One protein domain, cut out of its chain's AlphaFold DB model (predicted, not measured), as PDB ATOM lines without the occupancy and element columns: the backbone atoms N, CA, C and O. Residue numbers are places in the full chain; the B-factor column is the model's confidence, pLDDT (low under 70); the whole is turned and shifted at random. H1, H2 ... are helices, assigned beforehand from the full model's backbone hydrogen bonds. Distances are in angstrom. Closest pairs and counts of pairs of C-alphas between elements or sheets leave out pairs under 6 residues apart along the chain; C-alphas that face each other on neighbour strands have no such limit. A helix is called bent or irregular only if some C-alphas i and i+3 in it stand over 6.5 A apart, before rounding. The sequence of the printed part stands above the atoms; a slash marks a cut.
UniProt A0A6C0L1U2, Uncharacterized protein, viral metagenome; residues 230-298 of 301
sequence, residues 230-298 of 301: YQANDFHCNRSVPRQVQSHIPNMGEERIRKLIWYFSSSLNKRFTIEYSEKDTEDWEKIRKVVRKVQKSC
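Overview. This is residues 230 to 298 of the 301 residues of an uncharacterized protein of viral metagenome (UniProt A0A6C0L1U2). Bent helix H3 makes an L, arm H3a packed on H2 and arm H3b on H1, with a loop swinging out through Arg 271. The printed part has 69 residues and three named helices, H1, H2 and H3 in order: all helix. It is compact, radius of gyration of the C-alphas 11.5 A, spanning 31 by 24 by 18 A.

Along the chain. H1, residues 241 to 246, begins at C-alpha (164.633, 186.977, 222.514). H2, residues 254 to 266, is only just irregular: C-alphas 263 and 266 are 6.52 A apart. H3, residues 278 to 296, was assigned as one helix by its hydrogen bonds but is bent, C-alphas 286 and 289 being 7.6 A apart; arm H3a ends at residue 286, and H3b runs from 289 to C-alpha 296 (166.393, 183.260, 212.565).

Arrangement. H1 touches H3b at a shallow tilt of 27 degrees, closest at the C-alphas of Val 245 and Val 290, 6.1 A. H2, with residues 260 to 264 alone, touches H3a about perpendicular at 86 degrees, closest at the C-alphas of Leu 260 and Trp 284, 5.9 A. In H1, H2, H3a and H3b every O i to N i+4 pair is within hydrogen-bond range.

Size, cuts and confidence. The link H2 to H3 is long; the printed part has no cut, and no printed residue is under pLDDT 70.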
ATOM      1  N   TYR A 230     160.089 182.148 210.912       89.94
ATOM      2  CA  TYR A 230     161.063 182.513 211.947       89.94
ATOM      3  C   TYR A 230     160.431 183.261 213.130       89.94
ATOM      4  O   TYR A 230     160.913 183.148 214.254       89.94
ATOM      5  N   GLN A 231     159.309 183.964 212.921       93.00
ATOM      6  CA  GLN A 231     158.559 184.606 214.004       93.00
ATOM      7  C   GLN A 231     157.994 183.601 215.020       93.00
ATOM      8  O   GLN A 231     157.581 184.004 216.103       93.00
ATOM      9  N   ALA A 232     157.974 182.301 214.707       90.62
ATOM     10  CA  ALA A 232     157.653 181.249 215.663       90.62
ATOM     11  C   ALA A 232     158.641 181.184 216.835       90.62
ATOM     12  O   ALA A 232     158.243 180.735 217.908       90.62
ATOM     13  N   ASN A 233     159.879 181.659 216.656       91.12
ATOM     14  CA  ASN A 233     160.815 181.936 217.742       91.12
ATOM     15  C   ASN A 233     160.521 183.328 218.325       91.12
ATOM     16  O   ASN A 233     161.076 184.326 217.880       91.12
ATOM     17  N   ASP A 234     159.619 183.417 219.296       90.38
ATOM     18  CA  ASP A 234     159.324 184.656 220.014       90.38
ATOM     19  C   ASP A 234     159.486 184.478 221.525       90.38
ATOM     20  O   ASP A 234     159.932 183.438 222.001       90.38
ATOM     21  N   PHE A 235     159.144 185.504 222.300       91.31
ATOM     22  CA  PHE A 235     159.344 185.487 223.746       91.31
ATOM     23  C   PHE A 235     158.432 184.508 224.511       91.31
ATOM     24  O   PHE A 235     158.693 184.268 225.691       91.31
ATOM     25  N   HIS A 236     157.415 183.914 223.873       88.94
ATOM     26  CA  HIS A 236     156.578 182.883 224.497       88.94
ATOM     27  C   HIS A 236     157.276 181.520 224.513       88.94
ATOM     28  O   HIS A 236     157.187 180.798 225.502       88.94
ATOM     29  N   CYS A 237     158.000 181.180 223.442       89.06
ATOM     30  CA  CYS A 237     158.784 179.942 223.356       89.06
ATOM     31  C   CYS A 237     160.265 180.144 223.716       89.06
ATOM     32  O   CYS A 237     160.950 179.193 224.085       89.06
ATOM     33  N   ASN A 238     160.766 181.377 223.635       91.31
ATOM     34  CA  ASN A 238     162.149 181.726 223.904       91.31
ATOM     35  C   ASN A 238     162.259 183.081 224.619       91.31
ATOM     36  O   ASN A 238     162.441 184.140 224.011       91.31
ATOM     37  N   ARG A 239     162.209 183.033 225.954       92.69
ATOM     38  CA  ARG A 239     162.240 184.217 226.828       92.69
ATOM     39  C   ARG A 239     163.505 185.074 226.679       92.69
ATOM     40  O   ARG A 239     163.501 186.211 227.139       92.69
ATOM     41  N   SER A 240     164.575 184.575 226.050       94.25
ATOM     42  CA  SER A 240     165.796 185.359 225.834       94.25
ATOM     43  C   SER A 240     165.725 186.295 224.629       94.25
ATOM     44  O   SER A 240     166.584 187.165 224.518       94.25
ATOM     45  N   VAL A 241     164.740 186.148 223.730       94.94
ATOM     46  CA  VAL A 241     164.633 186.977 222.514       94.94
ATOM     47  C   VAL A 241     164.653 188.481 222.838       94.94
ATOM     48  O   VAL A 241     165.490 189.177 222.263       94.94
ATOM     49  N   PRO A 242     163.836 189.010 223.773       96.25
ATOM     50  CA  PRO A 242     163.851 190.440 224.088       96.25
ATOM     51  C   PRO A 242     165.194 190.914 224.648       96.25
ATOM     52  O   PRO A 242     165.689 191.954 224.230       96.25
ATOM     53  N   ARG A 243     165.828 190.117 225.520       95.69
ATOM     54  CA  ARG A 243     167.143 190.428 226.107       95.69
ATOM     55  C   ARG A 243     168.258 190.464 225.063       95.69
ATOM     56  O   ARG A 243     169.096 191.356 225.091       95.69
ATOM     57  N   GLN A 244     168.252 189.528 224.114       96.12
ATOM     58  CA  GLN A 244     169.220 189.513 223.010       96.12
ATOM     59  C   GLN A 244     169.027 190.697 222.060       96.12
ATOM     60  O   GLN A 244     169.994 191.209 221.505       96.12
ATOM     61  N   VAL A 245     167.790 191.153 221.859       96.62
ATOM     62  CA  VAL A 245     167.533 192.375 221.087       96.62
ATOM     63  C   VAL A 245     168.012 193.601 221.868       96.62
ATOM     64  O   VAL A 245     168.707 194.442 221.304       96.62
ATOM     65  N   GLN A 246     167.722 193.663 223.170       97.00
ATOM     66  CA  GLN A 246     168.138 194.752 224.054       97.00
ATOM     67  C   GLN A 246     169.661 194.904 224.123       97.00
ATOM     68  O   GLN A 246     170.154 196.024 224.114       97.00
ATOM     69  N   SER A 247     170.426 193.807 224.110       96.56
ATOM     70  CA  SER A 247     171.895 193.881 224.132       96.56
ATOM     71  C   SER A 247     172.491 194.597 222.913       96.56
ATOM     72  O   SER A 247     173.616 195.074 222.979       96.56
ATOM     73  N   HIS A 248     171.754 194.666 221.800       95.75
ATOM     74  CA  HIS A 248     172.151 195.418 220.607       95.75
ATOM     75  C   HIS A 248     171.577 196.842 220.596       95.75
ATOM     76  O   HIS A 248     172.037 197.674 219.819       95.75
ATOM     77  N   ILE A 249     170.550 197.115 221.410       94.44
ATOM     78  CA  ILE A 249     169.826 198.393 221.459       94.44
ATOM     79  C   ILE A 249     169.561 198.753 222.935       94.44
ATOM     80  O   ILE A 249     168.417 198.680 223.394       94.44
ATOM     81  N   PRO A 250     170.604 199.134 223.704       92.50
ATOM     82  CA  PRO A 250     170.508 199.270 225.162       92.50
ATOM     83  C   PRO A 250     169.518 200.346 225.627       92.50
ATOM     84  O   PRO A 250     168.949 200.242 226.709       92.50
ATOM     85  N   ASN A 251     169.267 201.349 224.783       95.38
ATOM     86  CA  ASN A 251     168.400 202.490 225.093       95.38
ATOM     87  C   ASN A 251     166.896 202.154 225.060       95.38
ATOM     88  O   ASN A 251     166.073 203.021 225.344       95.38
ATOM     89  N   MET A 252     166.511 200.926 224.692       96.62
ATOM     90  CA  MET A 252     165.114 200.490 224.663       96.62
ATOM     91  C   MET A 252     164.857 199.429 225.741       96.62
ATOM     92  O   MET A 252     165.502 198.385 225.774       96.62
ATOM     93  N   GLY A 253     163.886 199.684 226.621       96.94
ATOM     94  CA  GLY A 253     163.517 198.747 227.686       96.94
ATOM     95  C   GLY A 253     162.960 197.417 227.159       96.94
ATOM     96  O   GLY A 253     162.287 197.374 226.126       96.94
ATOM     97  N   GLU A 254     163.189 196.327 227.899       96.12
ATOM     98  CA  GLU A 254     162.768 194.972 227.510       96.12
ATOM     99  C   GLU A 254     161.248 194.876 227.261       96.12
ATOM    100  O   GLU A 254     160.811 194.244 226.299       96.12
ATOM    101  N   GLU A 255     160.429 195.543 228.078       96.50
ATOM    102  CA  GLU A 255     158.970 195.565 227.907       96.50
ATOM    103  C   GLU A 255     158.542 196.251 226.606       96.50
ATOM    104  O   GLU A 255     157.673 195.745 225.891       96.50
ATOM    105  N   ARG A 256     159.204 197.358 226.244       97.19
ATOM    106  CA  ARG A 256     158.973 198.046 224.969       97.19
ATOM    107  C   ARG A 256     159.324 197.132 223.799       97.19
ATOM    108  O   ARG A 256     158.529 197.011 222.872       97.19
ATOM    109  N   ILE A 257     160.452 196.426 223.877       97.62
ATOM    110  CA  ILE A 257     160.863 195.440 222.869       97.62
ATOM    111  C   ILE A 257     159.827 194.315 222.747       97.62
ATOM    112  O   ILE A 257     159.427 193.977 221.634       97.62
ATOM    113  N   ARG A 258     159.344 193.754 223.867       97.44
ATOM    114  CA  ARG A 258     158.289 192.722 223.863       97.44
ATOM    115  C   ARG A 258     157.020 193.220 223.178       97.44
ATOM    116  O   ARG A 258     156.492 192.517 222.319       97.44
ATOM    117  N   LYS A 259     156.573 194.438 223.508       96.75
ATOM    118  CA  LYS A 259     155.407 195.079 222.882       96.75
ATOM    119  C   LYS A 259     155.582 195.195 221.365       96.75
ATOM    120  O   LYS A 259     154.698 194.783 220.621       96.75
ATOM    121  N   LEU A 260     156.734 195.682 220.905       97.38
ATOM    122  CA  LEU A 260     157.021 195.844 219.476       97.38
ATOM    123  C   LEU A 260     157.113 194.496 218.741       97.38
ATOM    124  O   LEU A 260     156.530 194.340 217.670       97.38
ATOM    125  N   ILE A 261     157.779 193.489 219.323       96.69
ATOM    126  CA  ILE A 261     157.823 192.128 218.756       96.69
ATOM    127  C   ILE A 261     156.416 191.537 218.657       96.69
ATOM    128  O   ILE A 261     156.090 190.897 217.654       96.69
ATOM    129  N   TRP A 262     155.586 191.733 219.685       95.31
ATOM    130  CA  TRP A 262     154.203 191.278 219.662       95.31
ATOM    131  C   TRP A 262     153.455 191.921 218.497       95.31
ATOM    132  O   TRP A 262     153.051 191.200 217.589       95.31
ATOM    133  N   TYR A 263     153.383 193.252 218.470       94.81
ATOM    134  CA  TYR A 263     152.612 194.020 217.496       94.81
ATOM    135  C   TYR A 263     153.050 193.801 216.052       94.81
ATOM    136  O   TYR A 263     152.216 193.478 215.213       94.81
ATOM    137  N   PHE A 264     154.343 193.910 215.755       95.12
ATOM    138  CA  PHE A 264     154.828 193.936 214.372       95.12
ATOM    139  C   PHE A 264     155.319 192.583 213.845       95.12
ATOM    140  O   PHE A 264     155.773 192.480 212.704       95.12
ATOM    141  N   SER A 265     155.283 191.527 214.661       94.31
ATOM    142  CA  SER A 265     155.798 190.212 214.265       94.31
ATOM    143  C   SER A 265     154.897 189.071 214.720       94.31
ATOM    144  O   SER A 265     154.416 188.299 213.882       94.31
ATOM    145  N   SER A 266     154.685 188.923 216.028       93.12
ATOM    146  CA  SER A 266     154.028 187.729 216.560       93.12
ATOM    147  C   SER A 266     152.517 187.742 216.359       93.12
ATOM    148  O   SER A 266     151.995 186.702 215.966       93.12
ATOM    149  N   SER A 267     151.834 188.873 216.576       92.88
ATOM    150  CA  SER A 267     150.367 189.005 216.558       92.88
ATOM    151  C   SER A 267     149.751 189.161 215.166       92.88
ATOM    152  O   SER A 267     148.529 189.219 215.056       92.88
ATOM    153  N   LEU A 268     150.571 189.239 214.113       94.19
ATOM    154  CA  LEU A 268     150.112 189.479 212.743       94.19
ATOM    155  C   LEU A 268     149.136 188.395 212.287       94.19
ATOM    156  O   LEU A 268     149.547 187.247 212.124       94.19
ATOM    157  N   ASN A 269     147.889 188.774 212.021       96.44
ATOM    158  CA  ASN A 269     146.834 187.906 211.508       96.44
ATOM    159  C   ASN A 269     146.237 188.560 210.254       96.44
ATOM    160  O   ASN A 269     145.893 189.734 210.289       96.44
ATOM    161  N   LYS A 270     146.150 187.829 209.137       96.62
ATOM    162  CA  LYS A 270     145.750 188.402 207.835       96.62
ATOM    163  C   LYS A 270     144.259 188.736 207.724       96.62
ATOM    164  O   LYS A 270     143.854 189.341 206.739       96.62
ATOM    165  N   ARG A 271     143.451 188.344 208.712       95.88
ATOM    166  CA  ARG A 271     141.993 188.543 208.724       95.88
ATOM    167  C   ARG A 271     141.567 189.941 209.157       95.88
ATOM    168  O   ARG A 271     140.400 190.287 209.032       95.88
ATOM    169  N   PHE A 272     142.485 190.723 209.719       91.75
ATOM    170  CA  PHE A 272     142.217 192.095 210.123       91.75
ATOM    171  C   PHE A 272     143.488 192.931 210.041       91.75
ATOM    172  O   PHE A 272     144.597 192.440 210.247       91.75
ATOM    173  N   THR A 273     143.310 194.214 209.763       88.56
ATOM    174  CA  THR A 273     144.392 195.190 209.790       88.56
ATOM    175  C   THR A 273     144.489 195.772 211.192       88.56
ATOM    176  O   THR A 273     143.474 196.076 211.816       88.56
ATOM    177  N   ILE A 274     145.712 195.909 211.698       87.69
ATOM    178  CA  ILE A 274     145.984 196.640 212.932       87.69
ATOM    179  C   ILE A 274     146.662 197.942 212.535       87.69
ATOM    180  O   ILE A 274     147.691 197.923 211.860       87.69
ATOM    181  N   GLU A 275     146.087 199.058 212.965       91.00
ATOM    182  CA  GLU A 275     146.741 200.357 212.886       91.00
ATOM    183  C   GLU A 275     147.642 200.534 214.107       91.00
ATOM    184  O   GLU A 275     147.235 200.313 215.251       91.00
ATOM    185  N   TYR A 276     148.896 200.900 213.858       92.38
ATOM    186  CA  TYR A 276     149.884 201.155 214.900       92.38
ATOM    187  C   TYR A 276     150.196 202.646 214.938       92.38
ATOM    188  O   TYR A 276     150.153 203.319 213.911       92.38
ATOM    189  N   SER A 277     150.556 203.161 216.113       95.31
ATOM    190  CA  SER A 277     150.997 204.551 216.221       95.31
ATOM    191  C   SER A 277     152.285 204.782 215.425       95.31
ATOM    192  O   SER A 277     153.119 203.880 215.279       95.31
ATOM    193  N   GLU A 278     152.481 206.014 214.956       96.44
ATOM    194  CA  GLU A 278     153.713 206.426 214.267       96.44
ATOM    195  C   GLU A 278     154.947 206.112 215.121       96.44
ATOM    196  O   GLU A 278     155.872 205.446 214.664       96.44
ATOM    197  N   LYS A 279     154.894 206.442 216.417       96.75
ATOM    198  CA  LYS A 279     155.956 206.131 217.383       96.75
ATOM    199  C   LYS A 279     156.267 204.633 217.491       96.75
ATOM    200  O   LYS A 279     157.430 204.250 217.603       96.75
ATOM    201  N   ASP A 280     155.249 203.770 217.511       96.94
ATOM    202  CA  ASP A 280     155.453 202.316 217.563       96.94
ATOM    203  C   ASP A 280     156.110 201.816 216.267       96.94
ATOM    204  O   ASP A 280     156.988 200.955 216.319       96.94
ATOM    205  N   THR A 281     155.746 202.404 215.129       96.94
ATOM    206  CA  THR A 281     156.324 202.089 213.816       96.94
ATOM    207  C   THR A 281     157.790 202.517 213.727       96.94
ATOM    208  O   THR A 281     158.645 201.717 213.346       96.94
ATOM    209  N   GLU A 282     158.111 203.740 214.150       97.38
ATOM    210  CA  GLU A 282     159.486 204.246 214.207       97.38
ATOM    211  C   GLU A 282     160.376 203.397 215.117       97.38
ATOM    212  O   GLU A 282     161.493 203.023 214.750       97.38
ATOM    213  N   ASP A 283     159.888 203.058 216.314       97.69
ATOM    214  CA  ASP A 283     160.634 202.217 217.246       97.69
ATOM    215  C   ASP A 283     160.822 200.794 216.713       97.69
ATOM    216  O   ASP A 283     161.885 200.195 216.906       97.69
ATOM    217  N   TRP A 284     159.828 200.247 216.010       97.75
ATOM    218  CA  TRP A 284     159.964 198.952 215.358       97.75
ATOM    219  C   TRP A 284     161.056 198.967 214.294       97.75
ATOM    220  O   TRP A 284     161.888 198.057 214.270       97.75
ATOM    221  N   GLU A 285     161.111 199.994 213.447       97.88
ATOM    222  CA  GLU A 285     162.121 200.087 212.391       97.88
ATOM    223  C   GLU A 285     163.553 200.112 212.945       97.88
ATOM    224  O   GLU A 285     164.444 199.488 212.355       97.88
ATOM    225  N   LYS A 286     163.763 200.693 214.136       97.62
ATOM    226  CA  LYS A 286     165.054 200.646 214.851       97.62
ATOM    227  C   LYS A 286     165.463 199.217 215.224       97.62
ATOM    228  O   LYS A 286     166.640 198.873 215.124       97.62
ATOM    229  N   ILE A 287     164.515 198.365 215.634       97.69
ATOM    230  CA  ILE A 287     164.818 197.018 216.158       97.69
ATOM    231  C   ILE A 287     164.618 195.881 215.145       97.69
ATOM    232  O   ILE A 287     165.162 194.787 215.321       97.69
ATOM    233  N   ARG A 288     163.865 196.110 214.063       97.50
ATOM    234  CA  ARG A 288     163.361 195.080 213.134       97.50
ATOM    235  C   ARG A 288     164.451 194.164 212.586       97.50
ATOM    236  O   ARG A 288     164.259 192.947 212.511       97.50
ATOM    237  N   LYS A 289     165.599 194.725 212.186       97.25
ATOM    238  CA  LYS A 289     166.727 193.946 211.636       97.25
ATOM    239  C   LYS A 289     167.320 193.000 212.685       97.25
ATOM    240  O   LYS A 289     167.543 191.826 212.386       97.25
ATOM    241  N   VAL A 290     167.515 193.488 213.912       96.94
ATOM    242  CA  VAL A 290     168.047 192.700 215.034       96.94
ATOM    243  C   VAL A 290     167.061 191.610 215.435       96.94
ATOM    244  O   VAL A 290     167.453 190.450 215.538       96.94
ATOM    245  N   VAL A 291     165.773 191.946 215.568       96.44
ATOM    246  CA  VAL A 291     164.715 190.971 215.869       96.44
ATOM    247  C   VAL A 291     164.736 189.837 214.848       96.44
ATOM    248  O   VAL A 291     164.845 188.676 215.230       96.44
ATOM    249  N   ARG A 292     164.737 190.142 213.542       95.62
ATOM    250  CA  ARG A 292     164.796 189.110 212.491       95.62
ATOM    251  C   ARG A 292     166.046 188.236 212.596       95.62
ATOM    252  O   ARG A 292     165.944 187.029 212.396       95.62
ATOM    253  N   LYS A 293     167.208 188.820 212.905       95.44
ATOM    254  CA  LYS A 293     168.462 188.072 213.100       95.44
ATOM    255  C   LYS A 293     168.341 187.084 214.266       95.44
ATOM    256  O   LYS A 293     168.603 185.901 214.074       95.44
ATOM    257  N   VAL A 294     167.882 187.554 215.427       94.06
ATOM    258  CA  VAL A 294     167.685 186.742 216.646       94.06
ATOM    259  C   VAL A 294     166.635 185.648 216.433       94.06
ATOM    260  O   VAL A 294     166.805 184.503 216.849       94.06
ATOM    261  N   GLN A 295     165.540 185.966 215.745       93.19
ATOM    262  CA  GLN A 295     164.493 184.993 215.457       93.19
ATOM    263  C   GLN A 295     164.999 183.868 214.542       93.19
ATOM    264  O   GLN A 295     164.727 182.697 214.807       93.19
ATOM    265  N   LYS A 296     165.795 184.210 213.518       91.38
ATOM    266  CA  LYS A 296     166.393 183.260 212.565       91.38
ATOM    267  C   LYS A 296     167.513 182.396 213.146       91.38
ATOM    268  O   LYS A 296     167.797 181.351 212.571       91.38
ATOM    269  N   SER A 297     168.144 182.792 214.252       88.38
ATOM    270  CA  SER A 297     169.196 181.989 214.895       88.38
ATOM    271  C   SER A 297     168.654 180.844 215.762       88.38
ATOM    272  O   SER A 297     169.423 180.180 216.458       88.38
ATOM    273  N   CYS A 298     167.339 180.611 215.761       77.44
ATOM    274  CA  CYS A 298     166.721 179.555 216.549       77.44
ATOM    275  C   CYS A 298     167.112 178.158 216.062       77.44
ATOM    276  O   CYS A 298     166.950 177.826 214.890       77.44
TER     277      CYS A 298